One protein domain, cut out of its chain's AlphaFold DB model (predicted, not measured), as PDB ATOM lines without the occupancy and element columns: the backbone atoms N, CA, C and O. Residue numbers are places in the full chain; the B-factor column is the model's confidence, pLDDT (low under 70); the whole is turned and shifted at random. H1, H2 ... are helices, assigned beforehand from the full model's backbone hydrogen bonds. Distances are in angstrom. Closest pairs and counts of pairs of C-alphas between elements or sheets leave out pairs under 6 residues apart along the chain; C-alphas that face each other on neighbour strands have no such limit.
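This is residues 38 to 85 of the 163 residues of an uncharacterized protein of bacterium BMS3Bbin01 (UniProt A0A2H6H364). A longer helix, H1, and a short one, H2, make a loose L, their last turns near each other at the corner, and a long looping link, residues 53 to 74, joins them. Residues 38 to 44 of H1 and residues 67 to 72 of the link stick out. The printed part has 48 residues with two named helices, H1 then H2, and no named strand; its class is all helix, though under half of the residues are in named elements. It is compact, with a radius of gyration of the C-alphas of 10.5 A, and spans 26 by 24 by 23 A.

Find C-alpha 38 at (40.939, -0.666, -6.905); from there H1, residues 38 to 52, runs 21.0 A to C-alpha 52. H2, residues 75 to 82, runs 10.1 A and ends at C-alpha 82 at (56.316, 2.759, 11.548).

Look at Tyr 52 and Trp 81: their C-alphas, the closest of H1 and H2, are 5.3 A apart. The helices are close but not clearly touching, with 2 pairs of C-alphas within 8 A. Their lines are about perpendicular, at 87 degrees. In H1 every O i to N i+4 pair is within hydrogen-bond range; in H2, 3 of 4 are.

The C-alphas of Asp 38 and Glu 76 are the two farthest apart, at 27.2 A. The link from H1 to H2 is long, with 22 residues. The printed part has no cut, and no printed residue has a pLDDT under 70.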
ATOM      1  N   ASP A  38      40.461  -1.980  -7.338       84.81
ATOM      2  CA  ASP A  38      40.939  -0.666  -6.905       84.81
ATOM      3  C   ASP A  38      40.198  -0.193  -5.646       84.81
ATOM      4  O   ASP A  38      40.824   0.292  -4.702       84.81
ATOM      5  N   ASP A  39      38.877  -0.412  -5.573       86.38
ATOM      6  CA  ASP A  39      38.097  -0.112  -4.365       86.38
ATOM      7  C   ASP A  39      38.618  -0.910  -3.164       86.38
ATOM      8  O   ASP A  39      38.732  -0.378  -2.060       86.38
ATOM      9  N   LEU A  40      38.983  -2.180  -3.365       87.69
ATOM     10  CA  LEU A  40      39.554  -3.017  -2.310       87.69
ATOM     11  C   LEU A  40      40.920  -2.506  -1.839       87.69
ATOM     12  O   LEU A  40      41.172  -2.499  -0.634       87.69
ATOM     13  N   HIS A  41      41.788  -2.035  -2.740       88.25
ATOM     14  CA  HIS A  41      43.070  -1.432  -2.351       88.25
ATOM     15  C   HIS A  41      42.884  -0.122  -1.586       88.25
ATOM     16  O   HIS A  41      43.563   0.100  -0.582       88.25
ATOM     17  N   MET A  42      41.921   0.708  -1.990       89.12
ATOM     18  CA  MET A  42      41.576   1.933  -1.264       89.12
ATOM     19  C   MET A  42      41.017   1.630   0.128       89.12
ATOM     20  O   MET A  42      41.444   2.229   1.116       89.12
ATOM     21  N   LEU A  43      40.107   0.659   0.235       89.69
ATOM     22  CA  LEU A  43      39.574   0.210   1.521       89.69
ATOM     23  C   LEU A  43      40.669  -0.382   2.413       89.69
ATOM     24  O   LEU A  43      40.663  -0.132   3.615       89.69
ATOM     25  N   MET A  44      41.633  -1.109   1.844       90.62
ATOM     26  CA  MET A  44      42.794  -1.615   2.576       90.62
ATOM     27  C   MET A  44      43.649  -0.469   3.136       90.62
ATOM     28  O   MET A  44      43.994  -0.498   4.316       90.62
ATOM     29  N   ALA A  45      43.937   0.567   2.341       91.19
ATOM     30  CA  ALA A  45      44.679   1.743   2.803       91.19
ATOM     31  C   ALA A  45      43.954   2.479   3.944       91.19
ATOM     32  O   ALA A  45      44.570   2.809   4.957       91.19
ATOM     33  N   LEU A  46      42.639   2.674   3.817       91.94
ATOM     34  CA  LEU A  46      41.814   3.297   4.855       91.94
ATOM     35  C   LEU A  46      41.723   2.441   6.125       91.94
ATOM     36  O   LEU A  46      41.762   2.980   7.228       91.94
ATOM     37  N   ALA A  47      41.638   1.117   5.991       92.12
ATOM     38  CA  ALA A  47      41.635   0.204   7.130       92.12
ATOM     39  C   ALA A  47      42.979   0.214   7.877       92.12
ATOM     40  O   ALA A  47      42.988   0.231   9.111       92.12
ATOM     41  N   MET A  48      44.105   0.254   7.153       94.31
ATOM     42  CA  MET A  48      45.429   0.431   7.758       94.31
ATOM     43  C   MET A  48      45.521   1.771   8.489       94.31
ATOM     44  O   MET A  48      45.907   1.800   9.650       94.31
ATOM     45  N   ALA A  49      45.073   2.859   7.862       94.38
ATOM     46  CA  ALA A  49      45.049   4.187   8.466       94.38
ATOM     47  C   ALA A  49      44.222   4.237   9.760       94.38
ATOM     48  O   ALA A  49      44.704   4.704  10.789       94.38
ATOM     49  N   ALA A  50      43.018   3.662   9.743       93.75
ATOM     50  CA  ALA A  50      42.158   3.552  10.918       93.75
ATOM     51  C   ALA A  50      42.778   2.718  12.055       93.75
ATOM     52  O   ALA A  50      42.402   2.886  13.213       93.75
ATOM     53  N   SER A  51      43.687   1.793  11.729       93.75
ATOM     54  CA  SER A  51      44.291   0.869  12.696       93.75
ATOM     55  C   SER A  51      45.621   1.377  13.251       93.75
ATOM     56  O   SER A  51      45.889   1.203  14.437       93.75
ATOM     57  N   TYR A  52      46.461   1.969  12.401       95.19
ATOM     58  CA  TYR A  52      47.827   2.365  12.745       95.19
ATOM     59  C   TYR A  52      47.912   3.800  13.253       95.19
ATOM     60  O   TYR A  52      48.759   4.106  14.089       95.19
ATOM     61  N   ASP A  53      47.044   4.685  12.761       95.50
ATOM     62  CA  ASP A  53      47.021   6.073  13.204       95.50
ATOM     63  C   ASP A  53      45.608   6.685  13.124       95.50
ATOM     64  O   ASP A  53      45.350   7.550  12.283       95.50
ATOM     65  N   PRO A  54      44.660   6.222  13.964       94.75
ATOM     66  CA  PRO A  54      43.294   6.733  13.961       94.75
ATOM     67  C   PRO A  54      43.238   8.221  14.323       94.75
ATOM     68  O   PRO A  54      43.971   8.694  15.191       94.75
ATOM     69  N   ASP A  55      42.282   8.932  13.728       94.38
ATOM     70  CA  ASP A  55      41.974  10.328  14.045       94.38
ATOM     71  C   ASP A  55      40.504  10.455  14.461       94.38
ATOM     72  O   ASP A  55      39.650  10.672  13.603       94.38
ATOM     73  N   PRO A  56      40.175  10.288  15.758       91.75
ATOM     74  CA  PRO A  56      38.792  10.268  16.235       91.75
ATOM     75  C   PRO A  56      37.994  11.540  15.934       91.75
ATOM     76  O   PRO A  56      36.766  11.474  15.865       91.75
ATOM     77  N   ASP A  57      38.681  12.671  15.774       93.00
ATOM     78  CA  ASP A  57      38.074  13.973  15.498       93.00
ATOM     79  C   ASP A  57      38.044  14.288  13.987       93.00
ATOM     80  O   ASP A  57      37.387  15.240  13.555       93.00
ATOM     81  N   GLY A  58      38.729  13.476  13.175       86.12
ATOM     82  CA  GLY A  58      38.825  13.606  11.727       86.12
ATOM     83  C   GLY A  58      37.679  12.937  10.951       86.12
ATOM     84  O   GLY A  58      36.879  12.165  11.498       86.12
ATOM     85  N   PRO A  59      37.573  13.197   9.633       84.31
ATOM     86  CA  PRO A  59      36.562  12.583   8.776       84.31
ATOM     87  C   PRO A  59      36.576  11.051   8.863       84.31
ATOM     88  O   PRO A  59      37.595  10.408   8.615       84.31
ATOM     89  N   LYS A  60      35.425  10.459   9.209       83.94
ATOM     90  CA  LYS A  60      35.240   9.005   9.399       83.94
ATOM     91  C   LYS A  60      36.246   8.357  10.379       83.94
ATOM     92  O   LYS A  60      36.388   7.137  10.381       83.94
ATOM     93  N   GLY A  61      36.909   9.136  11.237       90.06
ATOM     94  CA  GLY A  61      37.849   8.614  12.228       90.06
ATOM     95  C   GLY A  61      39.254   8.287  11.695       90.06
ATOM     96  O   GLY A  61      39.993   7.562  12.364       90.06
ATOM     97  N   VAL A  62      39.606   8.719  10.476       90.88
ATOM     98  CA  VAL A  62      40.788   8.230   9.743       90.88
ATOM     99  C   VAL A  62      41.638   9.381   9.210       90.88
ATOM    100  O   VAL A  62      41.105  10.331   8.638       90.88
ATOM    101  N   ARG A  63      42.967   9.243   9.302       92.94
ATOM    102  CA  ARG A  63      43.939  10.114   8.625       92.94
ATOM    103  C   ARG A  63      45.016   9.308   7.901       92.94
ATOM    104  O   ARG A  63      45.468   8.277   8.389       92.94
ATOM    105  N   LEU A  64      45.421   9.779   6.725       94.62
ATOM    106  CA  LEU A  64      46.508   9.186   5.944       94.62
ATOM    107  C   LEU A  64      47.833   9.895   6.267       94.62
ATOM    108  O   LEU A  64      47.812  11.086   6.568       94.62
ATOM    109  N   PRO A  65      48.987   9.210   6.177       96.19
ATOM    110  CA  PRO A  65      50.291   9.792   6.491       96.19
ATOM    111  C   PRO A  65      50.848  10.634   5.331       96.19
ATOM    112  O   PRO A  65      52.056  10.781   5.192       96.19
ATOM    113  N   VAL A  66      49.979  11.134   4.454       96.00
ATOM    114  CA  VAL A  66      50.340  11.917   3.273       96.00
ATOM    115  C   VAL A  66      49.391  13.095   3.128       96.00
ATOM    116  O   VAL A  66      48.205  12.994   3.457       96.00
ATOM    117  N   ASP A  67      49.890  14.189   2.571       94.38
ATOM    118  CA  ASP A  67      49.035  15.259   2.078       94.38
ATOM    119  C   ASP A  67      48.220  14.755   0.874       94.38
ATOM    120  O   ASP A  67      48.762  14.209  -0.087       94.38
ATOM    121  N   LEU A  68      46.898  14.922   0.917       90.19
ATOM    122  CA  LEU A  68      45.998  14.370  -0.102       90.19
ATOM    123  C   LEU A  68      46.017  15.134  -1.431       90.19
ATOM    124  O   LEU A  68      45.481  14.638  -2.422       90.19
ATOM    125  N   PHE A  69      46.589  16.338  -1.463       93.62
ATOM    126  CA  PHE A  69      46.699  17.149  -2.669       93.62
ATOM    127  C   PHE A  69      48.067  16.987  -3.344       93.62
ATOM    128  O   PHE A  69      48.129  16.843  -4.565       93.62
ATOM    129  N   THR A  70      49.157  17.002  -2.573       96.50
ATOM    130  CA  THR A  70      50.536  16.918  -3.080       96.50
ATOM    131  C   THR A  70      51.089  15.495  -3.086       96.50
ATOM    132  O   THR A  70      51.996  15.203  -3.864       96.50
ATOM    133  N   GLY A  71      50.551  14.603  -2.250       94.50
ATOM    134  CA  GLY A  71      51.082  13.257  -2.033       94.50
ATOM    135  C   GLY A  71      52.367  13.226  -1.200       94.50
ATOM    136  O   GLY A  71      53.006  12.178  -1.112       94.50
ATOM    137  N   GLU A  72      52.777  14.353  -0.613       97.69
ATOM    138  CA  GLU A  72      53.968  14.415   0.234       97.69
ATOM    139  C   GLU A  72      53.738  13.665   1.548       97.69
ATOM    140  O   GLU A  72      52.685  13.786   2.170       97.69
ATOM    141  N   LEU A  73      54.735  12.887   1.971       97.56
ATOM    142  CA  LEU A  73      54.686  12.129   3.216       97.56
ATOM    143  C   LEU A  73      54.822  13.066   4.421       97.56
ATOM    144  O   LEU A  73      55.807  13.796   4.535       97.56
ATOM    145  N   ASP A  74      53.878  12.978   5.352       97.38
ATOM    146  CA  ASP A  74      53.996  13.609   6.661       97.38
ATOM    147  C   ASP A  74      54.835  12.707   7.573       97.38
ATOM    148  O   ASP A  74      54.443  11.590   7.917       97.38
ATOM    149  N   ALA A  75      56.020  13.186   7.956       97.31
ATOM    150  CA  ALA A  75      56.973  12.400   8.730       97.31
ATOM    151  C   ALA A  75      56.476  12.055  10.145       97.31
ATOM    152  O   ALA A  75      56.826  10.992  10.663       97.31
ATOM    153  N   GLU A  76      55.676  12.920  10.776       96.38
ATOM    154  CA  GLU A  76      55.158  12.677  12.125       96.38
ATOM    155  C   GLU A  76      54.046  11.627  12.093       96.38
ATOM    156  O   GLU A  76      54.056  10.686  12.890       96.38
ATOM    157  N   LEU A  77      53.133  11.730  11.124       96.25
ATOM    158  CA  LEU A  77      52.083  10.730  10.925       96.25
ATOM    159  C   LEU A  77      52.672   9.389  10.478       96.25
ATOM    160  O   LEU A  77      52.290   8.334  10.986       96.25
ATOM    161  N   TRP A  78      53.662   9.412   9.586       97.31
ATOM    162  CA  TRP A  78      54.365   8.206   9.160       97.31
ATOM    163  C   TRP A  78      55.081   7.506  10.318       97.31
ATOM    164  O   TRP A  78      55.087   6.278  10.390       97.31
ATOM    165  N   ALA A  79      55.632   8.255  11.279       97.12
ATOM    166  CA  ALA A  79      56.245   7.658  12.463       97.12
ATOM    167  C   ALA A  79      55.247   6.824  13.290       97.12
ATOM    168  O   ALA A  79      55.649   5.824  13.888       97.12
ATOM    169  N   ASN A  80      53.952   7.172  13.295       96.56
ATOM    170  CA  ASN A  80      52.922   6.339  13.923       96.56
ATOM    171  C   ASN A  80      52.748   5.015  13.175       96.56
ATOM    172  O   ASN A  80      52.735   3.965  13.806       96.56
ATOM    173  N   TRP A  81      52.724   5.046  11.841       96.81
ATOM    174  CA  TRP A  81      52.664   3.836  11.015       96.81
ATOM    175  C   TRP A  81      53.875   2.929  11.239       96.81
ATOM    176  O   TRP A  81      53.716   1.724  11.427       96.81
ATOM    177  N   MET A  82      55.075   3.507  11.314       97.12
ATOM    178  CA  MET A  82      56.316   2.759  11.548       97.12
ATOM    179  C   MET A  82      56.342   2.023  12.896       97.12
ATOM    180  O   MET A  82      57.056   1.033  13.028       97.12
ATOM    181  N   ARG A  83      55.540   2.430  13.890       96.50
ATOM    182  CA  ARG A  83      55.391   1.668  15.148       96.50
ATOM    183  C   ARG A  83      54.737   0.302  14.949       96.50
ATOM    184  O   ARG A  83      54.861  -0.551  15.824       96.50
ATOM    185  N   HIS A  84      54.044   0.106  13.833       96.25
ATOM    186  CA  HIS A  84      53.398  -1.149  13.459       96.25
ATOM    187  C   HIS A  84      54.201  -1.944  12.421       96.25
ATOM    188  O   HIS A  84      53.796  -3.053  12.075       96.25
ATOM    189  N   ASP A  85      55.329  -1.414  11.937       97.06
ATOM    190  CA  ASP A  85      56.190  -2.110  10.982       97.06
ATOM    191  C   ASP A  85      56.847  -3.334  11.655       97.06
ATOM    192  O   ASP A  85      57.573  -3.170  12.643       97.06
TER     193      ASP A  85